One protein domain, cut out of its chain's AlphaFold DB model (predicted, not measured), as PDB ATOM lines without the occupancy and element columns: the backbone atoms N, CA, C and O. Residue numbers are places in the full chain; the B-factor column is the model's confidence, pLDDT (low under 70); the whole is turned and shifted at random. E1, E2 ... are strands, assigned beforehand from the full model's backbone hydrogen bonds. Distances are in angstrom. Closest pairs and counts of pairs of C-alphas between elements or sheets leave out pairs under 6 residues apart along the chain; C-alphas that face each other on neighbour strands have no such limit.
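AT A GLANCE: This is residues 363 to 544 of the 544 residues of a protein of Bradyrhizobium vignae (UniProt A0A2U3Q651). With little regular structure, the chain winds in stacked turns into a sandwich, mixed sheet E2-E5-E8-E11-E14-E13 face to face with parallel sheet E1-E4-E7-E10-E12; parallel sheet E3-E6-E9 extends beyond E2, E5 and E8. The 182 printed residues include fourteen named strands, E1 to E14 in order, holding 60, and no named helix. The whole is all strand and compact: radius of gyration of the C-alphas 16.2 A, spans 56 by 39 by 37 A.

IN THESE COORDINATES: Find C-alpha 364 at (437.700, 417.792, 313.243), where E1, residues 364-366, begins; then come E2 376-379, E3 382-385, E4 395-397, E5 412-415, E6 418-421, E7 431-433, E8 439-442, E9 445-448, E10 458-460, E11 467-473, E12 484-486, E13 509-515 and E14 518-524, which is 19.1 A long from first to last C-alpha and ends with C-alpha 524 at (457.471, 422.298, 328.977).

HOW THE PARTS SIT: Across the sandwich, the closest C-alphas of E4 and E5 are 396 and 414, 6.7 A. Parallel E8 and E11 have N 441 and O 469 within hydrogen-bond range, 2.8 A; antiparallel hairpin E13 and E14, N 522 and O 510, 2.8 A.

THE WHOLE: The printed part has no cut; links E4 to E5 and E12 to E13 are long; pLDDT is under 70 at 371-373 and 539-544.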
ATOM      1  N   ASP A 363     436.277 421.911 315.599       98.88
ATOM      2  CA  ASP A 363     436.585 421.296 314.318       98.88
ATOM      3  C   ASP A 363     437.227 419.911 314.419       98.88
ATOM      4  O   ASP A 363     437.751 419.462 315.440       98.88
ATOM      5  N   THR A 364     437.156 419.148 313.330       98.81
ATOM      6  CA  THR A 364     437.700 417.792 313.243       98.81
ATOM      7  C   THR A 364     438.566 417.606 312.006       98.81
ATOM      8  O   THR A 364     438.083 417.529 310.875       98.81
ATOM      9  N   TYR A 365     439.857 417.374 312.235       97.62
ATOM     10  CA  TYR A 365     440.813 416.988 311.205       97.62
ATOM     11  C   TYR A 365     441.239 415.526 311.362       97.62
ATOM     12  O   TYR A 365     441.669 415.095 312.433       97.62
ATOM     13  N   ILE A 366     441.177 414.756 310.274       94.62
ATOM     14  CA  ILE A 366     441.725 413.397 310.195       94.62
ATOM     15  C   ILE A 366     442.665 413.303 308.996       94.62
ATOM     16  O   ILE A 366     442.229 413.201 307.843       94.62
ATOM     17  N   GLY A 367     443.967 413.296 309.290       88.56
ATOM     18  CA  GLY A 367     445.035 413.425 308.305       88.56
ATOM     19  C   GLY A 367     445.225 412.240 307.369       88.56
ATOM     20  O   GLY A 367     445.733 412.440 306.276       88.56
ATOM     21  N   GLY A 368     444.779 411.026 307.703       86.62
ATOM     22  CA  GLY A 368     444.896 409.856 306.816       86.62
ATOM     23  C   GLY A 368     446.346 409.431 306.533       86.62
ATOM     24  O   GLY A 368     447.240 409.720 307.309       86.62
ATOM     25  N   ASN A 369     446.615 408.711 305.435       82.31
ATOM     26  CA  ASN A 369     447.955 408.148 305.189       82.31
ATOM     27  C   ASN A 369     448.964 409.195 304.677       82.31
ATOM     28  O   ASN A 369     448.719 409.813 303.634       82.31
ATOM     29  N   VAL A 370     450.136 409.291 305.312       71.00
ATOM     30  CA  VAL A 370     451.214 410.245 304.961       71.00
ATOM     31  C   VAL A 370     452.418 409.579 304.270       71.00
ATOM     32  O   VAL A 370     452.613 408.365 304.342       71.00
ATOM     33  N   PHE A 371     453.227 410.377 303.553       66.88
ATOM     34  CA  PHE A 371     454.526 409.969 302.998       66.88
ATOM     35  C   PHE A 371     455.617 411.004 303.290       66.88
ATOM     36  O   PHE A 371     455.407 412.207 303.174       66.88
ATOM     37  N   SER A 372     456.834 410.500 303.497       56.78
ATOM     38  CA  SER A 372     458.058 411.179 303.956       56.78
ATOM     39  C   SER A 372     458.529 412.497 303.308       56.78
ATOM     40  O   SER A 372     459.646 412.927 303.603       56.78
ATOM     41  N   GLN A 373     457.851 413.060 302.305       62.06
ATOM     42  CA  GLN A 373     458.365 414.209 301.538       62.06
ATOM     43  C   GLN A 373     457.483 415.453 301.607       62.06
ATOM     44  O   GLN A 373     457.942 416.511 301.173       62.06
ATOM     45  N   LEU A 374     456.260 415.346 302.129       70.38
ATOM     46  CA  LEU A 374     455.287 416.433 302.166       70.38
ATOM     47  C   LEU A 374     454.565 416.393 303.509       70.38
ATOM     48  O   LEU A 374     454.001 415.362 303.857       70.38
ATOM     49  N   ALA A 375     454.643 417.495 304.256       80.44
ATOM     50  CA  ALA A 375     454.090 417.570 305.600       80.44
ATOM     51  C   ALA A 375     452.664 418.116 305.563       80.44
ATOM     52  O   ALA A 375     452.440 419.202 305.022       80.44
ATOM     53  N   ASN A 376     451.727 417.375 306.146       88.81
ATOM     54  CA  ASN A 376     450.365 417.844 306.364       88.81
ATOM     55  C   ASN A 376     450.356 418.968 307.409       88.81
ATOM     56  O   ASN A 376     451.184 418.984 308.319       88.81
ATOM     57  N   GLN A 377     449.440 419.923 307.266       93.75
ATOM     58  CA  GLN A 377     449.273 421.039 308.196       93.75
ATOM     59  C   GLN A 377     447.812 421.128 308.606       93.75
ATOM     60  O   GLN A 377     446.953 421.253 307.734       93.75
ATOM     61  N   ALA A 378     447.549 421.090 309.905       97.44
ATOM     62  CA  ALA A 378     446.234 421.339 310.467       97.44
ATOM     63  C   ALA A 378     446.341 422.440 311.522       97.44
ATOM     64  O   ALA A 378     447.141 422.324 312.450       97.44
ATOM     65  N   TYR A 379     445.563 423.496 311.318       98.75
ATOM     66  CA  TYR A 379     445.283 424.549 312.284       98.75
ATOM     67  C   TYR A 379     443.804 424.398 312.625       98.75
ATOM     68  O   TYR A 379     443.013 424.339 311.679       98.75
ATOM     69  N   GLY A 380     443.455 424.245 313.897       98.75
ATOM     70  CA  GLY A 380     442.069 424.001 314.273       98.75
ATOM     71  C   GLY A 380     441.178 425.176 313.924       98.75
ATOM     72  O   GLY A 380     440.331 424.968 313.088       98.75
ATOM     73  N   ASP A 381     441.505 426.419 314.274       98.88
ATOM     74  CA  ASP A 381     440.707 427.568 313.820       98.88
ATOM     75  C   ASP A 381     441.276 428.248 312.565       98.88
ATOM     76  O   ASP A 381     440.616 428.420 311.539       98.88
ATOM     77  N   ALA A 382     442.511 428.768 312.644       98.75
ATOM     78  CA  ALA A 382     442.907 429.852 311.744       98.75
ATOM     79  C   ALA A 382     444.401 429.961 311.428       98.75
ATOM     80  O   ALA A 382     445.291 429.513 312.151       98.75
ATOM     81  N   SER A 383     444.733 430.683 310.352       98.62
ATOM     82  CA  SER A 383     446.134 431.046 310.102       98.62
ATOM     83  C   SER A 383     446.662 431.999 311.174       98.62
ATOM     84  O   SER A 383     447.783 431.846 311.652       98.62
ATOM     85  N   THR A 384     445.877 432.994 311.583       98.75
ATOM     86  CA  THR A 384     446.236 433.869 312.706       98.75
ATOM     87  C   THR A 384     445.014 434.272 313.514       98.75
ATOM     88  O   THR A 384     443.960 434.502 312.933       98.75
ATOM     89  N   MET A 385     445.178 434.494 314.816       98.81
ATOM     90  CA  MET A 385     444.140 435.065 315.677       98.81
ATOM     91  C   MET A 385     444.594 436.372 316.331       98.81
ATOM     92  O   MET A 385     445.740 436.528 316.777       98.81
ATOM     93  N   SER A 386     443.685 437.342 316.409       98.69
ATOM     94  CA  SER A 386     443.947 438.661 316.995       98.69
ATOM     95  C   SER A 386     442.700 439.300 317.619       98.69
ATOM     96  O   SER A 386     441.602 438.748 317.603       98.69
ATOM     97  N   GLY A 387     442.856 440.486 318.215       98.19
ATOM     98  CA  GLY A 387     441.755 441.168 318.894       98.19
ATOM     99  C   GLY A 387     441.285 440.407 320.136       98.19
ATOM    100  O   GLY A 387     442.074 440.171 321.041       98.19
ATOM    101  N   HIS A 388     439.998 440.088 320.193       98.62
ATOM    102  CA  HIS A 388     439.311 439.274 321.202       98.62
ATOM    103  C   HIS A 388     438.663 438.035 320.554       98.62
ATOM    104  O   HIS A 388     437.587 437.617 320.989       98.62
ATOM    105  N   ALA A 389     439.269 437.501 319.490       98.69
ATOM    106  CA  ALA A 389     438.819 436.259 318.875       98.69
ATOM    107  C   ALA A 389     438.882 435.087 319.871       98.69
ATOM    108  O   ALA A 389     439.722 435.098 320.778       98.69
ATOM    109  N   HIS A 390     437.983 434.118 319.714       98.81
ATOM    110  CA  HIS A 390     437.956 432.890 320.510       98.81
ATOM    111  C   HIS A 390     437.995 431.688 319.578       98.81
ATOM    112  O   HIS A 390     437.157 431.634 318.684       98.81
ATOM    113  N   GLY A 391     438.942 430.787 319.807       98.62
ATOM    114  CA  GLY A 391     439.009 429.506 319.126       98.62
ATOM    115  C   GLY A 391     437.999 428.499 319.666       98.62
ATOM    116  O   GLY A 391     437.460 428.692 320.774       98.62
ATOM    117  N   GLY A 392     437.707 427.476 318.877       98.69
ATOM    118  CA  GLY A 392     436.936 426.305 319.267       98.69
ATOM    119  C   GLY A 392     437.804 425.185 319.833       98.69
ATOM    120  O   GLY A 392     438.994 425.341 320.040       98.69
ATOM    121  N   ASN A 393     437.165 424.096 320.263       98.88
ATOM    122  CA  ASN A 393     437.833 422.956 320.896       98.88
ATOM    123  C   ASN A 393     437.981 421.826 319.880       98.88
ATOM    124  O   ASN A 393     437.078 420.994 319.706       98.88
ATOM    125  N   ASP A 394     439.149 421.755 319.275       98.94
ATOM    126  CA  ASP A 394     439.367 420.994 318.064       98.94
ATOM    127  C   ASP A 394     439.822 419.569 318.344       98.94
ATOM    128  O   ASP A 394     440.420 419.224 319.366       98.94
ATOM    129  N   THR A 395     439.527 418.674 317.411       98.81
ATOM    130  CA  THR A 395     440.050 417.312 317.394       98.81
ATOM    131  C   THR A 395     440.910 417.117 316.161       98.81
ATOM    132  O   THR A 395     440.416 416.845 315.065       98.81
ATOM    133  N   LEU A 396     442.224 417.176 316.359       98.38
ATOM    134  CA  LEU A 396     443.204 417.052 315.291       98.38
ATOM    135  C   LEU A 396     443.901 415.695 315.377       98.38
ATOM    136  O   LEU A 396     444.602 415.395 316.343       98.38
ATOM    137  N   VAL A 397     443.702 414.853 314.366       95.31
ATOM    138  CA  VAL A 397     444.336 413.537 314.251       95.31
ATOM    139  C   VAL A 397     445.361 413.578 313.128       95.31
ATOM    140  O   VAL A 397     445.005 413.784 311.964       95.31
ATOM    141  N   GLY A 398     446.626 413.369 313.483       90.00
ATOM    142  CA  GLY A 398     447.734 413.330 312.543       90.00
ATOM    143  C   GLY A 398     447.685 412.139 311.591       90.00
ATOM    144  O   GLY A 398     446.716 411.374 311.526       90.00
ATOM    145  N   GLY A 399     448.718 412.050 310.762       84.19
ATOM    146  CA  GLY A 399     448.797 411.045 309.716       84.19
ATOM    147  C   GLY A 399     449.040 409.622 310.227       84.19
ATOM    148  O   GLY A 399     449.547 409.395 311.319       84.19
ATOM    149  N   ASP A 400     448.723 408.647 309.379       84.88
ATOM    150  CA  ASP A 400     449.170 407.265 309.507       84.88
ATOM    151  C   ASP A 400     450.371 407.031 308.563       84.88
ATOM    152  O   ASP A 400     450.189 406.876 307.348       84.88
ATOM    153  N   ASP A 401     451.605 406.997 309.079       81.06
ATOM    154  CA  ASP A 401     452.790 406.558 308.334       81.06
ATOM    155  C   ASP A 401     453.107 405.061 308.547       81.06
ATOM    156  O   ASP A 401     453.592 404.644 309.605       81.06
ATOM    157  N   PRO A 402     452.955 404.204 307.520       73.88
ATOM    158  CA  PRO A 402     453.365 402.805 307.613       73.88
ATOM    159  C   PRO A 402     454.894 402.597 307.622       73.88
ATOM    160  O   PRO A 402     455.348 401.452 307.748       73.88
ATOM    161  N   ASN A 403     455.704 403.644 307.435       78.88
ATOM    162  CA  ASN A 403     457.160 403.585 307.330       78.88
ATOM    163  C   ASN A 403     457.834 404.475 308.387       78.88
ATOM    164  O   ASN A 403     458.026 405.662 308.159       78.88
ATOM    165  N   PRO A 404     458.331 403.897 309.490       74.56
ATOM    166  CA  PRO A 404     458.991 404.671 310.535       74.56
ATOM    167  C   PRO A 404     460.168 405.505 310.011       74.56
ATOM    168  O   PRO A 404     461.076 404.982 309.345       74.56
ATOM    169  N   HIS A 405     460.184 406.783 310.377       78.81
ATOM    170  CA  HIS A 405     461.238 407.722 310.026       78.81
ATOM    171  C   HIS A 405     462.232 407.945 311.173       78.81
ATOM    172  O   HIS A 405     461.922 407.707 312.337       78.81
ATOM    173  N   PRO A 406     463.489 408.334 310.878       84.69
ATOM    174  CA  PRO A 406     464.425 408.696 311.934       84.69
ATOM    175  C   PRO A 406     463.945 409.955 312.665       84.69
ATOM    176  O   PRO A 406     463.472 410.883 312.021       84.69
ATOM    177  N   ALA A 407     464.163 410.013 313.980       84.62
ATOM    178  CA  ALA A 407     463.861 411.191 314.793       84.62
ATOM    179  C   ALA A 407     464.350 412.509 314.153       84.62
ATOM    180  O   ALA A 407     465.497 412.598 313.686       84.62
ATOM    181  N   GLY A 408     463.488 413.530 314.179       81.38
ATOM    182  CA  GLY A 408     463.738 414.864 313.625       81.38
ATOM    183  C   GLY A 408     463.304 415.070 312.167       81.38
ATOM    184  O   GLY A 408     463.642 416.108 311.595       81.38
ATOM    185  N   SER A 409     462.612 414.109 311.546       85.19
ATOM    186  CA  SER A 409     461.649 414.416 310.474       85.19
ATOM    187  C   SER A 409     460.274 414.624 311.098       85.19
ATOM    188  O   SER A 409     460.036 414.033 312.144       85.19
ATOM    189  N   TYR A 410     459.422 415.440 310.473       87.06
ATOM    190  CA  TYR A 410     458.025 415.596 310.873       87.06
ATOM    191  C   TYR A 410     457.133 415.541 309.634       87.06
ATOM    192  O   TYR A 410     457.379 416.268 308.662       87.06
ATOM    193  N   GLU A 411     456.146 414.655 309.655       86.81
ATOM    194  CA  GLU A 411     455.218 414.400 308.554       86.81
ATOM    195  C   GLU A 411     453.871 415.113 308.749       86.81
ATOM    196  O   GLU A 411     453.205 415.426 307.760       86.81
ATOM    197  N   THR A 412     453.512 415.458 309.985       90.12
ATOM    198  CA  THR A 412     452.348 416.300 310.280       90.12
ATOM    199  C   THR A 412     452.725 417.439 311.213       90.12
ATOM    200  O   THR A 412     453.467 417.260 312.176       90.12
ATOM    201  N   THR A 413     452.190 418.622 310.933       94.62
ATOM    202  CA  THR A 413     452.119 419.731 311.879       94.62
ATOM    203  C   THR A 413     450.677 419.877 312.337       94.62
ATOM    204  O   THR A 413     449.804 420.146 311.510       94.62
ATOM    205  N   LEU A 414     450.446 419.698 313.633       97.81
ATOM    206  CA  LEU A 414     449.153 419.905 314.277       97.81
ATOM    207  C   LEU A 414     449.271 421.119 315.198       97.81
ATOM    208  O   LEU A 414     450.197 421.194 316.002       97.81
ATOM    209  N   VAL A 415     448.367 422.075 315.057       98.81
ATOM    210  CA  VAL A 415     448.305 423.281 315.883       98.81
ATOM    211  C   VAL A 415     446.855 423.438 316.292       98.81
ATOM    212  O   VAL A 415     446.030 423.553 315.391       98.81
ATOM    213  N   GLY A 416     446.569 423.381 317.592       98.75
ATOM    214  CA  GLY A 416     445.198 423.374 318.095       98.75
ATOM    215  C   GLY A 416     444.407 424.575 317.613       98.75
ATOM    216  O   GLY A 416     443.553 424.372 316.780       98.75
ATOM    217  N   ASP A 417     444.816 425.809 317.903       98.81
ATOM    218  CA  ASP A 417     444.058 426.975 317.429       98.81
ATOM    219  C   ASP A 417     444.593 427.541 316.105       98.81
ATOM    220  O   ASP A 417     443.962 427.548 315.045       98.81
ATOM    221  N   ALA A 418     445.803 428.106 316.146       98.62
ATOM    222  CA  ALA A 418     446.273 428.953 315.062       98.62
ATOM    223  C   ALA A 418     447.780 429.036 314.958       98.62
ATOM    224  O   ALA A 418     448.527 429.008 315.931       98.62
ATOM    225  N   LYS A 419     448.280 429.301 313.751       98.44
ATOM    226  CA  LYS A 419     449.727 429.477 313.562       98.44
ATOM    227  C   LYS A 419     450.307 430.592 314.440       98.44
ATOM    228  O   LYS A 419     451.441 430.498 314.912       98.44
ATOM    229  N   SER A 420     449.574 431.692 314.609       98.62
ATOM    230  CA  SER A 420     449.975 432.785 315.493       98.62
ATOM    231  C   SER A 420     448.778 433.424 316.175       98.62
ATOM    232  O   SER A 420     447.838 433.843 315.507       98.62
ATOM    233  N   MET A 421     448.893 433.635 317.483       98.69
ATOM    234  CA  MET A 421     447.908 434.346 318.293       98.69
ATOM    235  C   MET A 421     448.488 435.639 318.865       98.69
ATOM    236  O   MET A 421     449.663 435.723 319.242       98.69
ATOM    237  N   SER A 422     447.658 436.677 318.943       98.56
ATOM    238  CA  SER A 422     448.067 437.995 319.425       98.56
ATOM    239  C   SER A 422     446.951 438.757 320.148       98.56
ATOM    240  O   SER A 422     445.806 438.318 320.224       98.56
ATOM    241  N   ASP A 423     447.298 439.924 320.694       98.19
ATOM    242  CA  ASP A 423     446.395 440.817 321.426       98.19
ATOM    243  C   ASP A 423     445.709 440.153 322.625       98.19
ATOM    244  O   ASP A 423     446.382 439.957 323.630       98.19
ATOM    245  N   TYR A 424     444.409 439.876 322.569       98.44
ATOM    246  CA  TYR A 424     443.623 439.211 323.614       98.44
ATOM    247  C   TYR A 424     442.878 437.989 323.056       98.44
ATOM    248  O   TYR A 424     441.842 437.613 323.612       98.44
ATOM    249  N   ALA A 425     443.369 437.410 321.955       98.62
ATOM    250  CA  ALA A 425     442.836 436.163 321.422       98.62
ATOM    251  C   ALA A 425     442.904 435.058 322.486       98.62
ATOM    252  O   ALA A 425     443.824 435.044 323.313       98.62
ATOM    253  N   SER A 426     441.907 434.182 322.498       98.69
ATOM    254  CA  SER A 426     441.848 433.032 323.399       98.69
ATOM    255  C   SER A 426     441.675 431.763 322.584       98.69
ATOM    256  O   SER A 426     440.804 431.751 321.724       98.69
ATOM    257  N   GLY A 427     442.486 430.756 322.865       98.50
ATOM    258  CA  GLY A 427     442.368 429.433 322.279       98.50
ATOM    259  C   GLY A 427     441.301 428.580 322.952       98.50
ATOM    260  O   GLY A 427     440.830 428.929 324.052       98.50
ATOM    261  N   GLY A 428     440.895 427.502 322.296       98.62
ATOM    262  CA  GLY A 428     440.068 426.447 322.854       98.62
ATOM    263  C   GLY A 428     440.889 425.294 323.418       98.62
ATOM    264  O   GLY A 428     442.090 425.388 323.589       98.62
ATOM    265  N   ASN A 429     440.197 424.269 323.920       98.81
ATOM    266  CA  ASN A 429     440.820 423.154 324.636       98.81
ATOM    267  C   ASN A 429     440.877 421.940 323.719       98.81
ATOM    268  O   ASN A 429     439.905 421.179 323.623       98.81
ATOM    269  N   ASP A 430     442.029 421.735 323.113       98.94
ATOM    270  CA  ASP A 430     442.129 420.886 321.946       98.94
ATOM    271  C   ASP A 430     442.505 419.462 322.300       98.94
ATOM    272  O   ASP A 430     443.078 419.129 323.345       98.94
ATOM    273  N   LYS A 431     442.155 418.559 321.396       98.81
ATOM    274  CA  LYS A 431     442.518 417.157 321.461       98.81
ATOM    275  C   LYS A 431     443.367 416.803 320.255       98.81
ATOM    276  O   LYS A 431     442.854 416.515 319.173       98.81
ATOM    277  N   LEU A 432     444.666 416.692 320.493       98.69
ATOM    278  CA  LEU A 432     445.654 416.410 319.465       98.69
ATOM    279  C   LEU A 432     446.110 414.955 319.575       98.69
ATOM    280  O   LEU A 432     446.687 414.533 320.577       98.69
ATOM    281  N   VAL A 433     445.819 414.156 318.554       97.31
ATOM    282  CA  VAL A 433     446.187 412.739 318.468       97.31
ATOM    283  C   VAL A 433     447.281 412.608 317.417       97.31
ATOM    284  O   VAL A 433     447.002 412.848 316.247       97.31
ATOM    285  N   SER A 434     448.498 412.207 317.797       91.25
ATOM    286  CA  SER A 434     449.618 412.164 316.837       91.25
ATOM    287  C   SER A 434     449.358 411.183 315.689       91.25
ATOM    288  O   SER A 434     449.429 411.540 314.522       91.25
ATOM    289  N   GLY A 435     448.882 409.980 316.013       89.81
ATOM    290  CA  GLY A 435     448.708 408.921 315.020       89.81
ATOM    291  C   GLY A 435     449.963 408.060 314.962       89.81
ATOM    292  O   GLY A 435     450.433 407.615 316.015       89.81
ATOM    293  N   THR A 436     450.464 407.779 313.760       88.12
ATOM    294  CA  THR A 436     451.744 407.082 313.550       88.12
ATOM    295  C   THR A 436     452.613 407.895 312.603       88.12
ATOM    296  O   THR A 436     452.132 408.319 311.561       88.12
ATOM    297  N   GLY A 437     453.903 408.023 312.877       87.88
ATOM    298  CA  GLY A 437     454.784 408.893 312.097       87.88
ATOM    299  C   GLY A 437     455.644 409.688 313.056       87.88
ATOM    300  O   GLY A 437     455.867 409.239 314.166       87.88
ATOM    301  N   ASN A 438     456.183 410.817 312.640       90.12
ATOM    302  CA  ASN A 438     456.729 411.794 313.562       90.12
ATOM    303  C   ASN A 438     455.938 413.088 313.376       90.12
ATOM    304  O   ASN A 438     455.915 413.654 312.280       90.12
ATOM    305  N   ASP A 439     455.336 413.590 314.442       93.06
ATOM    306  CA  ASP A 439     454.477 414.768 314.381       93.06
ATOM    307  C   ASP A 439     455.042 415.925 315.212       93.06
ATOM    308  O   ASP A 439     455.702 415.732 316.237       93.06
ATOM    309  N   ASP A 440     454.792 417.144 314.738       95.38
ATOM    310  CA  ASP A 440     455.157 418.398 315.397       95.38
ATOM    311  C   ASP A 440     453.873 419.085 315.873       95.38
ATOM    312  O   ASP A 440     453.029 419.467 315.055       95.38
ATOM    313  N   ILE A 441     453.682 419.158 317.190       98.25
ATOM    314  CA  ILE A 441     452.373 419.377 317.809       98.25
ATOM    315  C   ILE A 441     452.418 420.597 318.736       98.25
ATOM    316  O   ILE A 441     453.247 420.666 319.648       98.25
ATOM    317  N   TRP A 442     451.491 421.528 318.523       98.75
ATOM    318  CA  TRP A 442     451.217 422.673 319.388       98.75
ATOM    319  C   TRP A 442     449.808 422.564 319.949       98.75
ATOM    320  O   TRP A 442     448.882 422.313 319.181       98.75
ATOM    321  N   GLY A 443     449.682 422.760 321.257       98.56
ATOM    322  CA  GLY A 443     448.400 422.880 321.938       98.56
ATOM    323  C   GLY A 443     447.637 424.085 321.415       98.56
ATOM    324  O   GLY A 443     446.587 423.904 320.835       98.56
ATOM    325  N   ASP A 444     448.263 425.263 321.434       98.50
ATOM    326  CA  ASP A 444     447.581 426.504 321.057       98.50
ATOM    327  C   ASP A 444     448.086 427.043 319.710       98.50
ATOM    328  O   ASP A 444     447.391 427.128 318.695       98.50
ATOM    329  N   ALA A 445     449.359 427.462 319.692       98.44
ATOM    330  CA  ALA A 445     449.905 428.250 318.602       98.44
ATOM    331  C   ALA A 445     451.426 428.239 318.533       98.44
ATOM    332  O   ALA A 445     452.141 428.407 319.519       98.44
ATOM    333  N   GLN A 446     451.949 428.256 317.304       98.25
ATOM    334  CA  GLN A 446     453.399 428.326 317.080       98.25
ATOM    335  C   GLN A 446     454.020 429.637 317.577       98.25
ATOM    336  O   GLN A 446     455.219 429.710 317.865       98.25
ATOM    337  N   VAL A 447     453.225 430.710 317.623       97.81
ATOM    338  CA  VAL A 447     453.656 432.027 318.094       97.81
ATOM    339  C   VAL A 447     452.543 432.703 318.886       97.81
ATOM    340  O   VAL A 447     451.571 433.183 318.304       97.81
ATOM    341  N   MET A 448     452.758 432.879 320.191       96.69
ATOM    342  CA  MET A 448     451.891 433.688 321.051       96.69
ATOM    343  C   MET A 448     452.513 435.049 321.385       96.69
ATOM    344  O   MET A 448     453.655 435.148 321.844       96.69
ATOM    345  N   LEU A 449     451.751 436.126 321.176       94.75
ATOM    346  CA  LEU A 449     452.167 437.509 321.426       94.75
ATOM    347  C   LEU A 449     451.126 438.276 322.255       94.75
ATOM    348  O   LEU A 449     449.940 437.970 322.269       94.75
ATOM    349  N   GLY A 450     451.559 439.360 322.904       93.19
ATOM    350  CA  GLY A 450     450.648 440.249 323.627       93.19
ATOM    351  C   GLY A 450     450.080 439.609 324.897       93.19
ATOM    352  O   GLY A 450     450.845 439.233 325.781       93.19
ATOM    353  N   PHE A 451     448.753 439.572 325.003       96.88
ATOM    354  CA  PHE A 451     447.987 438.958 326.092       96.88
ATOM    355  C   PHE A 451     447.135 437.778 325.595       96.88
ATOM    356  O   PHE A 451     446.130 437.462 326.238       96.88
ATOM    357  N   ALA A 452     447.509 437.169 324.463       98.19
ATOM    358  CA  ALA A 452     446.856 435.966 323.966       98.19
ATOM    359  C   ALA A 452     446.938 434.847 325.013       98.19
ATOM    360  O   ALA A 452     447.944 434.747 325.721       98.19
ATOM    361  N   ASN A 453     445.891 434.037 325.125       98.12
ATOM    362  CA  ASN A 453     445.834 432.903 326.045       98.12
ATOM    363  C   ASN A 453     445.488 431.652 325.257       98.12
ATOM    364  O   ASN A 453     444.629 431.718 324.391       98.12
ATOM    365  N   GLY A 454     446.158 430.568 325.584       97.94
ATOM    366  CA  GLY A 454     445.843 429.233 325.146       97.94
ATOM    367  C   GLY A 454     444.715 428.599 325.944       97.94
ATOM    368  O   GLY A 454     444.195 429.213 326.896       97.94
ATOM    369  N   GLY A 455     444.365 427.377 325.573       98.00
ATOM    370  CA  GLY A 455     443.428 426.521 326.279       98.00
ATOM    371  C   GLY A 455     444.101 425.449 327.120       98.00
ATOM    372  O   GLY A 455     445.135 425.675 327.727       98.00
ATOM    373  N   ASN A 456     443.398 424.345 327.359       98.62
ATOM    374  CA  ASN A 456     443.889 423.244 328.188       98.62
ATOM    375  C   ASN A 456     443.846 421.967 327.366       98.62
ATOM    376  O   ASN A 456     442.821 421.273 327.334       98.62
ATOM    377  N   ASP A 457     444.968 421.642 326.756       98.88
ATOM    378  CA  ASP A 457     444.970 420.702 325.651       98.88
ATOM    379  C   ASP A 457     445.260 419.287 326.114       98.88
ATOM    380  O   ASP A 457     445.780 419.014 327.204       98.88
ATOM    381  N   THR A 458     444.866 418.336 325.281       98.88
ATOM    382  CA  THR A 458     445.084 416.916 325.503       98.88
ATOM    383  C   THR A 458     445.860 416.321 324.342       98.88
ATOM    384  O   THR A 458     445.314 416.087 323.264       98.88
ATOM    385  N   PHE A 459     447.117 415.976 324.605       98.75
ATOM    386  CA  PHE A 459     448.004 415.293 323.670       98.75
ATOM    387  C   PHE A 459     447.883 413.782 323.856       98.75
ATOM    388  O   PHE A 459     448.221 413.246 324.914       98.75
ATOM    389  N   VAL A 460     447.389 413.072 322.848       98.31
ATOM    390  CA  VAL A 460     447.052 411.647 322.934       98.31
ATOM    391  C   VAL A 460     448.053 410.812 322.146       98.31
ATOM    392  O   VAL A 460     448.146 410.938 320.926       98.31
ATOM    393  N   PHE A 461     448.721 409.881 322.832       95.88
ATOM    394  CA  PHE A 461     449.688 408.966 322.220       95.88
ATOM    395  C   PHE A 461     449.236 407.511 322.297       95.88
ATOM    396  O   PHE A 461     448.563 407.075 323.239       95.88
ATOM    397  N   ASN A 462     449.653 406.723 321.307       92.25
ATOM    398  CA  ASN A 462     449.338 405.306 321.213       92.25
ATOM    399  C   ASN A 462     450.592 404.480 320.872       92.25
ATOM    400  O   ASN A 462     451.731 404.955 320.894       92.25
ATOM    401  N   PHE A 463     450.401 403.183 320.642       90.44
ATOM    402  CA  PHE A 463     451.461 402.329 320.126       90.44
ATOM    403  C   PHE A 463     451.905 402.824 318.750       90.44
ATOM    404  O   PHE A 463     451.068 403.183 317.929       90.44
ATOM    405  N   ASP A 464     453.215 402.769 318.510       89.00
ATOM    406  CA  ASP A 464     453.835 403.111 317.228       89.00
ATOM    407  C   ASP A 464     453.609 404.569 316.773       89.00
ATOM    408  O   ASP A 464     453.680 404.852 315.581       89.00
ATOM    409  N   SER A 465     453.426 405.494 317.724       89.31
ATOM    410  CA  SER A 465     453.354 406.939 317.458       89.31
ATOM    411  C   SER A 465     454.658 407.565 316.961       89.31
ATOM    412  O   SER A 465     454.621 408.682 316.500       89.31
ATOM    413  N   GLY A 466     455.785 406.843 316.984       92.12
ATOM    414  CA  GLY A 466     457.060 407.276 316.398       92.12
ATOM    415  C   GLY A 466     457.822 408.315 317.226       92.12
ATOM    416  O   GLY A 466     458.047 408.084 318.414       92.12
ATOM    417  N   HIS A 467     458.356 409.368 316.600       93.50
ATOM    418  CA  HIS A 467     459.224 410.365 317.249       93.50
ATOM    419  C   HIS A 467     458.595 411.758 317.239       93.50
ATOM    420  O   HIS A 467     458.995 412.625 316.457       93.50
ATOM    421  N   ASP A 468     457.652 411.964 318.147       95.81
ATOM    422  CA  ASP A 468     456.819 413.160 318.188       95.81
ATOM    423  C   ASP A 468     457.444 414.294 319.001       95.81
ATOM    424  O   ASP A 468     458.360 414.110 319.822       95.81
ATOM    425  N   ARG A 469     456.895 415.491 318.816       97.44
ATOM    426  CA  ARG A 469     457.258 416.669 319.589       97.44
ATOM    427  C   ARG A 469     456.032 417.467 319.997       97.44
ATOM    428  O   ARG A 469     455.189 417.776 319.171       97.44
ATOM    429  N   ILE A 470     455.976 417.811 321.279       98.62
ATOM    430  CA  ILE A 470     455.068 418.831 321.803       98.62
ATOM    431  C   ILE A 470     455.898 420.088 322.021       98.62
ATOM    432  O   ILE A 470     456.913 420.031 322.724       98.62
ATOM    433  N   GLU A 471     455.491 421.198 321.420       98.25
ATOM    434  CA  GLU A 471     456.310 422.407 321.311       98.25
ATOM    435  C   GLU A 471     455.970 423.506 322.336       98.25
ATOM    436  O   GLU A 471     456.816 424.367 322.594       98.25
ATOM    437  N   ASP A 472     454.796 423.460 322.969       97.44
ATOM    438  CA  ASP A 472     454.278 424.526 323.839       97.44
ATOM    439  C   ASP A 472     453.492 424.032 325.074       97.44
ATOM    440  O   ASP A 472     452.661 424.758 325.600       97.44
ATOM    441  N   PHE A 473     453.821 422.849 325.606       98.69
ATOM    442  CA  PHE A 473     453.098 422.220 326.723       98.69
ATOM    443  C   PHE A 473     452.953 423.127 327.966       98.69
ATOM    444  O   PHE A 473     453.932 423.404 328.684       98.69
ATOM    445  N   GLY A 474     451.717 423.525 328.263       98.12
ATOM    446  CA  GLY A 474     451.300 424.350 329.385       98.12
ATOM    447  C   GLY A 474     451.155 423.584 330.700       98.12
ATOM    448  O   GLY A 474     450.581 422.500 330.784       98.12
ATOM    449  N   GLN A 475     451.667 424.161 331.789       97.88
ATOM    450  CA  GLN A 475     451.639 423.570 333.136       97.88
ATOM    451  C   GLN A 475     450.986 424.497 334.172       97.88
ATOM    452  O   GLN A 475     451.260 424.398 335.381       97.88
ATOM    453  N   ALA A 476     450.106 425.382 333.701       95.75
ATOM    454  CA  ALA A 476     449.408 426.431 334.438       95.75
ATOM    455  C   ALA A 476     450.335 427.485 335.072       95.75
ATOM    456  O   ALA A 476     449.999 428.069 336.113       95.75
ATOM    457  N   LEU A 477     451.513 427.730 334.484       95.19
ATOM    458  CA  LEU A 477     452.465 428.744 334.958       95.19
ATOM    459  C   LEU A 477     452.490 430.003 334.079       95.19
ATOM    460  O   LEU A 477     452.967 431.051 334.537       95.19
ATOM    461  N   SER A 478     451.934 429.929 332.871       94.69
ATOM    462  CA  SER A 478     451.820 431.040 331.926       94.69
ATOM    463  C   SER A 478     450.450 431.075 331.238       94.69
ATOM    464  O   SER A 478     449.442 430.647 331.799       94.69
ATOM    465  N   ASN A 479     450.411 431.700 330.067       95.62
ATOM    466  CA  ASN A 479     449.247 431.834 329.213       95.62
ATOM    467  C   ASN A 479     449.026 430.618 328.299       95.62
ATOM    468  O   ASN A 479     448.065 430.676 327.556       95.62
ATOM    469  N   LEU A 480     449.853 429.569 328.381       96.25
ATOM    470  CA  LEU A 480     449.719 428.283 327.662       96.25
ATOM    471  C   LEU A 480     448.705 427.312 328.307       96.25
ATOM    472  O   LEU A 480     448.658 426.145 327.981       96.25
ATOM    473  N   GLY A 481     448.001 427.745 329.358       96.38
ATOM    474  CA  GLY A 481     447.029 426.907 330.066       96.38
ATOM    475  C   GLY A 481     447.585 425.661 330.772       96.38
ATOM    476  O   GLY A 481     448.674 425.710 331.355       96.38
ATOM    477  N   SER A 482     446.754 424.622 330.912       97.69
ATOM    478  CA  SER A 482     446.971 423.458 331.793       97.69
ATOM    479  C   SER A 482     446.739 422.135 331.066       97.69
ATOM    480  O   SER A 482     445.685 421.502 331.219       97.69
ATOM    481  N   ASP A 483     447.771 421.671 330.385       98.75
ATOM    482  CA  ASP A 483     447.661 420.574 329.434       98.75
ATOM    483  C   ASP A 483     447.849 419.202 330.068       98.75
ATOM    484  O   ASP A 483     448.344 419.042 331.191       98.75
ATOM    485  N   HIS A 484     447.446 418.181 329.315       98.75
ATOM    486  CA  HIS A 484     447.561 416.789 329.706       98.75
ATOM    487  C   HIS A 484     448.107 415.920 328.574       98.75
ATOM    488  O   HIS A 484     447.712 416.033 327.417       98.75
ATOM    489  N   ILE A 485     448.963 414.966 328.935       98.75
ATOM    490  CA  ILE A 485     449.430 413.900 328.048       98.75
ATOM    491  C   ILE A 485     448.648 412.619 328.365       98.75
ATOM    492  O   ILE A 485     448.798 412.029 329.441       98.75
ATOM    493  N   ASP A 486     447.813 412.163 327.436       98.44
ATOM    494  CA  ASP A 486     447.067 410.912 327.552       98.44
ATOM    495  C   ASP A 486     447.907 409.720 327.081       98.44
ATOM    496  O   ASP A 486     448.182 409.529 325.895       98.44
ATOM    497  N   VAL A 487     448.290 408.889 328.053       97.19
ATOM    498  CA  VAL A 487     449.034 407.634 327.863       97.19
ATOM    499  C   VAL A 487     448.184 406.408 328.207       97.19
ATOM    500  O   VAL A 487     448.692 405.288 328.338       97.19
ATOM    501  N   SER A 488     446.876 406.589 328.388       96.25
ATOM    502  CA  SER A 488     445.972 405.536 328.848       96.25
ATOM    503  C   SER A 488     445.872 404.372 327.859       96.25
ATOM    504  O   SER A 488     445.824 403.208 328.273       96.25
ATOM    505  N   ALA A 489     445.930 404.658 326.555       94.75
ATOM    506  CA  ALA A 489     445.902 403.654 325.491       94.75
ATOM    507  C   ALA A 489     447.125 402.716 325.516       94.75
ATOM    508  O   ALA A 489     447.007 401.539 325.168       94.75
ATOM    509  N   LEU A 490     448.268 403.197 326.018       94.50
ATOM    510  CA  LEU A 490     449.503 402.421 326.179       94.50
ATOM    511  C   LEU A 490     449.448 401.438 327.362       94.50
ATOM    512  O   LEU A 490     450.341 400.604 327.528       94.50
ATOM    513  N   GLY A 491     448.410 401.521 328.201       94.62
ATOM    514  CA  GLY A 491     448.268 400.703 329.406       94.62
ATOM    515  C   GLY A 491     449.168 401.136 330.568       94.62
ATOM    516  O   GLY A 491     449.354 400.362 331.509       94.62
ATOM    517  N   ILE A 492     449.724 402.350 330.514       95.00
ATOM    518  CA  ILE A 492     450.542 402.942 331.578       95.00
ATOM    519  C   ILE A 492     449.608 403.428 332.688       95.00
ATOM    520  O   ILE A 492     448.714 404.237 332.442       95.00
ATOM    521  N   ALA A 493     449.789 402.908 333.902       95.31
ATOM    522  CA  ALA A 493     448.851 403.120 335.006       95.31
ATOM    523  C   ALA A 493     449.373 404.075 336.091       95.31
ATOM    524  O   ALA A 493     448.588 404.509 336.932       95.31
ATOM    525  N   ASP A 494     450.675 404.372 336.115       95.12
ATOM    526  CA  ASP A 494     451.296 405.225 337.129       95.12
ATOM    527  C   ASP A 494     452.466 406.029 336.547       95.12
ATOM    528  O   ASP A 494     453.180 405.573 335.654       95.12
ATOM    529  N   PHE A 495     452.713 407.215 337.104       96.69
ATOM    530  CA  PHE A 495     453.822 408.081 336.698       96.69
ATOM    531  C   PHE A 495     455.195 407.404 336.834       96.69
ATOM    532  O   PHE A 495     456.107 407.668 336.055       96.69
ATOM    533  N   SER A 496     455.364 406.503 337.807       96.06
ATOM    534  CA  SER A 496     456.613 405.755 337.999       96.06
ATOM    535  C   SER A 496     456.882 404.687 336.934       96.06
ATOM    536  O   SER A 496     458.014 404.201 336.851       96.06
ATOM    537  N   ASP A 497     455.883 404.357 336.110       95.25
ATOM    538  CA  ASP A 497     456.032 403.457 334.966       95.25
ATOM    539  C   ASP A 497     456.587 404.183 333.722       95.25
ATOM    540  O   ASP A 497     457.014 403.528 332.769       95.25
ATOM    541  N   LEU A 498     456.631 405.524 333.727       96.25
ATOM    542  CA  LEU A 498     457.161 406.330 332.624       96.25
ATOM    543  C   LEU A 498     458.693 406.436 332.669       96.25
ATOM    544  O   LEU A 498     459.304 406.739 333.697       96.25
ATOM    545  N   SER A 499     459.329 406.261 331.509       97.12
ATOM    546  CA  SER A 499     460.756 406.536 331.320       97.12
ATOM    547  C   SER A 499     460.955 407.970 330.827       97.12
ATOM    548  O   SER A 499     461.010 408.205 329.621       97.12
ATOM    549  N   ILE A 500     461.092 408.910 331.764       98.19
ATOM    550  CA  ILE A 500     461.273 410.341 331.472       98.19
ATOM    551  C   ILE A 500     462.742 410.738 331.669       98.19
ATOM    552  O   ILE A 500     463.371 410.405 332.682       98.19
ATOM    553  N   SER A 501     463.312 411.447 330.693       98.12
ATOM    554  CA  SER A 501     464.649 412.028 330.802       98.12
ATOM    555  C   SER A 501     464.690 413.153 331.849       98.12
ATOM    556  O   SER A 501     463.676 413.624 332.359       98.12
ATOM    557  N   LYS A 502     465.894 413.588 332.231       97.19
ATOM    558  CA  LYS A 502     466.014 414.748 333.118       97.19
ATOM    559  C   LYS A 502     465.693 416.014 332.318       97.19
ATOM    560  O   LYS A 502     466.413 416.277 331.363       97.19
ATOM    561  N   PHE A 503     464.750 416.817 332.814       98.12
ATOM    562  CA  PHE A 503     464.453 418.152 332.288       98.12
ATOM    563  C   PHE A 503     465.721 418.994 332.078       98.12
ATOM    564  O   PHE A 503     466.530 419.162 333.011       98.12
ATOM    565  N   ASP A 504     465.884 419.517 330.863       97.88
ATOM    566  CA  ASP A 504     466.941 420.458 330.509       97.88
ATOM    567  C   ASP A 504     466.424 421.905 330.608       97.88
ATOM    568  O   ASP A 504     465.685 422.356 329.741       97.88
ATOM    569  N   PRO A 505     466.841 422.690 331.618       95.75
ATOM    570  CA  PRO A 505     466.375 424.067 331.785       95.75
ATOM    571  C   PRO A 505     466.945 425.048 330.747       95.75
ATOM    572  O   PRO A 505     466.632 426.233 330.808       95.75
ATOM    573  N   ALA A 506     467.860 424.618 329.869       96.69
ATOM    574  CA  ALA A 506     468.374 425.457 328.790       96.69
ATOM    575  C   ALA A 506     467.529 425.343 327.516       96.69
ATOM    576  O   ALA A 506     467.388 426.342 326.812       96.69
ATOM    577  N   THR A 507     467.005 424.151 327.223       96.44
ATOM    578  CA  THR A 507     466.152 423.894 326.052       96.44
ATOM    579  C   THR A 507     464.677 423.750 326.404       96.44
ATOM    580  O   THR A 507     463.861 423.783 325.497       96.44
ATOM    581  N   HIS A 508     464.338 423.656 327.695       97.50
ATOM    582  CA  HIS A 508     462.990 423.379 328.200       97.50
ATOM    583  C   HIS A 508     462.445 422.000 327.788       97.50
ATOM    584  O   HIS A 508     461.241 421.783 327.750       97.50
ATOM    585  N   GLU A 509     463.334 421.037 327.528       98.06
ATOM    586  CA  GLU A 509     462.969 419.713 327.015       98.06
ATOM    587  C   GLU A 509     463.000 418.622 328.093       98.06
ATOM    588  O   GLU A 509     463.948 418.510 328.881       98.06
ATOM    589  N   SER A 510     461.999 417.743 328.042       98.31
ATOM    590  CA  SER A 510     462.049 416.374 328.568       98.31
ATOM    591  C   SER A 510     461.741 415.389 327.439       98.31
ATOM    592  O   SER A 510     461.024 415.721 326.506       98.31
ATOM    593  N   THR A 511     462.252 414.162 327.511       98.12
ATOM    594  CA  THR A 511     461.918 413.097 326.549       98.12
ATOM    595  C   THR A 511     461.244 411.963 327.291       98.12
ATOM    596  O   THR A 511     461.807 411.458 328.268       98.12
ATOM    597  N   ILE A 512     460.072 411.553 326.824       98.19
ATOM    598  CA  ILE A 512     459.356 410.385 327.322       98.19
ATOM    599  C   ILE A 512     459.588 409.256 326.327       98.19
ATOM    600  O   ILE A 512     459.286 409.398 325.151       98.19
ATOM    601  N   THR A 513     460.135 408.131 326.780       96.75
ATOM    602  CA  THR A 513     460.324 406.950 325.928       96.75
ATOM    603  C   THR A 513     459.303 405.881 326.295       96.75
ATOM    604  O   THR A 513     459.401 405.284 327.370       96.75
ATOM    605  N   PHE A 514     458.357 405.606 325.398       94.56
ATOM    606  CA  PHE A 514     457.329 404.579 325.593       94.56
ATOM    607  C   PHE A 514     457.863 403.184 325.244       94.56
ATOM    608  O   PHE A 514     457.690 402.221 325.994       94.56
ATOM    609  N   SER A 515     458.571 403.074 324.120       92.38
ATOM    610  CA  SER A 515     459.224 401.847 323.655       92.38
ATOM    611  C   SER A 515     460.350 402.176 322.664       92.38
ATOM    612  O   SER A 515     460.504 403.330 322.276       92.38
ATOM    613  N   PRO A 516     461.187 401.209 322.235       90.00
ATOM    614  CA  PRO A 516     462.192 401.483 321.209       90.00
ATOM    615  C   PRO A 516     461.548 402.006 319.915       90.00
ATOM    616  O   PRO A 516     460.778 401.275 319.301       90.00
ATOM    617  N   GLY A 517     461.892 403.232 319.508       87.75
ATOM    618  CA  GLY A 517     461.312 403.887 318.327       87.75
ATOM    619  C   GLY A 517     459.928 404.506 318.553       87.75
ATOM    620  O   GLY A 517     459.243 404.755 317.574       87.75
ATOM    621  N   ASN A 518     459.510 404.677 319.813       92.88
ATOM    622  CA  ASN A 518     458.301 405.407 320.188       92.88
ATOM    623  C   ASN A 518     458.625 406.322 321.379       92.88
ATOM    624  O   ASN A 518     458.755 405.846 322.519       92.88
ATOM    625  N   ASP A 519     458.832 407.602 321.108       96.00
ATOM    626  CA  ASP A 519     459.186 408.618 322.089       96.00
ATOM    627  C   ASP A 519     458.647 409.993 321.700       96.00
ATOM    628  O   ASP A 519     458.467 410.291 320.529       96.00
ATOM    629  N   VAL A 520     458.411 410.828 322.710       97.81
ATOM    630  CA  VAL A 520     457.990 412.217 322.526       97.81
ATOM    631  C   VAL A 520     458.958 413.150 323.239       97.81
ATOM    632  O   VAL A 520     459.332 412.922 324.400       97.81
ATOM    633  N   VAL A 521     459.382 414.204 322.546       98.12
ATOM    634  CA  VAL A 521     460.083 415.335 323.159       98.12
ATOM    635  C   VAL A 521     459.059 416.390 323.551       98.12
ATOM    636  O   VAL A 521     458.296 416.853 322.719       98.12
ATOM    637  N   VAL A 522     459.057 416.780 324.821       98.69
ATOM    638  CA  VAL A 522     458.090 417.726 325.377       98.69
ATOM    639  C   VAL A 522     458.809 419.006 325.776       98.69
ATOM    640  O   VAL A 522     459.638 418.999 326.695       98.69
ATOM    641  N   HIS A 523     458.477 420.094 325.092       98.44
ATOM    642  CA  HIS A 523     458.774 421.456 325.506       98.44
ATOM    643  C   HIS A 523     457.799 421.893 326.574       98.44
ATOM    644  O   HIS A 523     456.622 422.054 326.305       98.44
ATOM    645  N   SER A 524     458.296 422.051 327.794       98.00
ATOM    646  CA  SER A 524     457.471 422.298 328.977       98.00
ATOM    647  C   SER A 524     458.027 423.447 329.810       98.00
ATOM    648  O   SER A 524     459.224 423.760 329.792       98.00
ATOM    649  N   GLU A 525     457.146 424.099 330.564       97.06
ATOM    650  CA  GLU A 525     457.510 425.229 331.422       97.06
ATOM    651  C   GLU A 525     458.495 424.812 332.532       97.06
ATOM    652  O   GLU A 525     459.453 425.530 332.842       97.06
ATOM    653  N   GLU A 526     458.290 423.621 333.097       97.25
ATOM    654  CA  GLU A 526     459.097 422.974 334.127       97.25
ATOM    655  C   GLU A 526     459.187 421.446 333.903       97.25
ATOM    656  O   GLU A 526     458.706 420.888 332.924       97.25
ATOM    657  N   ALA A 527     459.834 420.725 334.823       97.75
ATOM    658  CA  ALA A 527     459.894 419.266 334.750       97.75
ATOM    659  C   ALA A 527     458.495 418.637 334.877       97.75
ATOM    660  O   ALA A 527     457.743 419.014 335.774       97.75
ATOM    661  N   LEU A 528     458.209 417.625 334.051       98.44
ATOM    662  CA  LEU A 528     456.936 416.895 334.039       98.44
ATOM    663  C   LEU A 528     456.602 416.242 335.394       98.44
ATOM    664  O   LEU A 528     457.481 415.715 336.091       98.44
ATOM    665  N   ARG A 529     455.316 416.254 335.752       97.25
ATOM    666  CA  ARG A 529     454.753 415.839 337.046       97.25
ATOM    667  C   ARG A 529     453.571 414.883 336.841       97.25
ATOM    668  O   ARG A 529     453.005 414.856 335.756       97.25
ATOM    669  N   PRO A 530     453.151 414.117 337.865       97.62
ATOM    670  CA  PRO A 530     452.020 413.195 337.741       97.62
ATOM    671  C   PRO A 530     450.703 413.836 337.286       97.62
ATOM    672  O   PRO A 530     449.913 413.167 336.632       97.62
ATOM    673  N   GLU A 531     450.450 415.091 337.652       97.00
ATOM    674  CA  GLU A 531     449.259 415.848 337.251       97.00
ATOM    675  C   GLU A 531     449.203 416.188 335.757       97.00
ATOM    676  O   GLU A 531     448.114 416.424 335.255       97.00
ATOM    677  N   ASP A 532     450.335 416.146 335.054       98.38
ATOM    678  CA  ASP A 532     450.428 416.479 333.630       98.38
ATOM    679  C   ASP A 532     449.979 415.296 332.728       98.38
ATOM    680  O   ASP A 532     450.133 415.338 331.511       98.38
ATOM    681  N   PHE A 533     449.470 414.198 333.309       98.44
ATOM    682  CA  PHE A 533     449.175 412.947 332.599       98.44
ATOM    683  C   PHE A 533     447.776 412.400 332.877       98.44
ATOM    684  O   PHE A 533     447.285 412.397 334.010       98.44
ATOM    685  N   ILE A 534     447.192 411.790 331.846       98.19
ATOM    686  CA  ILE A 534     446.015 410.927 331.949       98.19
ATOM    687  C   ILE A 534     446.480 409.467 331.834       98.19
ATOM    688  O   ILE A 534     447.038 409.042 330.823       98.19
ATOM    689  N   PHE A 535     446.262 408.688 332.898       97.25
ATOM    690  CA  PHE A 535     446.698 407.291 332.999       97.25
ATOM    691  C   PHE A 535     445.580 406.292 332.700       97.25
ATOM    692  O   PHE A 535     444.389 406.571 332.864       97.25
ATOM    693  N   ALA A 536     445.974 405.072 332.329       93.50
ATOM    694  CA  ALA A 536     445.053 403.960 332.165       93.50
ATOM    695  C   ALA A 536     444.336 403.648 333.493       93.50
ATOM    696  O   ALA A 536     444.965 403.656 334.557       93.50
ATOM    697  N   PRO A 537     443.035 403.311 333.466       86.31
ATOM    698  CA  PRO A 537     442.327 402.934 334.679       86.31
ATOM    699  C   PRO A 537     442.983 401.700 335.314       86.31
ATOM    700  O   PRO A 537     443.246 400.704 334.634       86.31
ATOM    701  N   HIS A 538     443.208 401.734 336.631       72.12
ATOM    702  CA  HIS A 538     443.697 400.567 337.360       72.12
ATOM    703  C   HIS A 538     442.748 399.382 337.131       72.12
ATOM    704  O   HIS A 538     441.557 399.452 337.448       72.12
ATOM    705  N   GLN A 539     443.271 398.268 336.610       58.09
ATOM    706  CA  GLN A 539     442.564 396.991 336.654       58.09
ATOM    707  C   GLN A 539     442.507 396.510 338.108       58.09
ATOM    708  O   GLN A 539     443.277 395.645 338.528       58.09
ATOM    709  N   ASP A 540     441.580 397.055 338.890       49.09
ATOM    710  CA  ASP A 540     441.176 396.415 340.129       49.09
ATOM    711  C   ASP A 540     440.550 395.071 339.757       49.09
ATOM    712  O   ASP A 540     439.493 394.989 339.125       49.09
ATOM    713  N   LEU A 541     441.251 393.994 340.111       44.34
ATOM    714  CA  LEU A 541     440.764 392.627 340.021       44.34
ATOM    715  C   LEU A 541     439.333 392.555 340.574       44.34
ATOM    716  O   LEU A 541     439.120 392.553 341.787       44.34
ATOM    717  N   LEU A 542     438.357 392.390 339.676       42.03
ATOM    718  CA  LEU A 542     437.065 391.768 339.962       42.03
ATOM    719  C   LEU A 542     437.318 390.310 340.382       42.03
ATOM    720  O   LEU A 542     437.104 389.360 339.632       42.03
ATOM    721  N   MET A 543     437.826 390.132 341.598       46.03
ATOM    722  CA  MET A 543     437.795 388.885 342.345       46.03
ATOM    723  C   MET A 543     437.124 389.167 343.686       46.03
ATOM    724  O   MET A 543     437.780 389.499 344.672       46.03
ATOM    725  N   ALA A 544     435.801 389.016 343.703       39.03
ATOM    726  CA  ALA A 544     435.016 388.784 344.908       39.03
ATOM    727  C   ALA A 544     433.914 387.765 344.607       39.03
ATOM    728  O   ALA A 544     433.173 387.978 343.620       39.03
TER     729      ALA A 544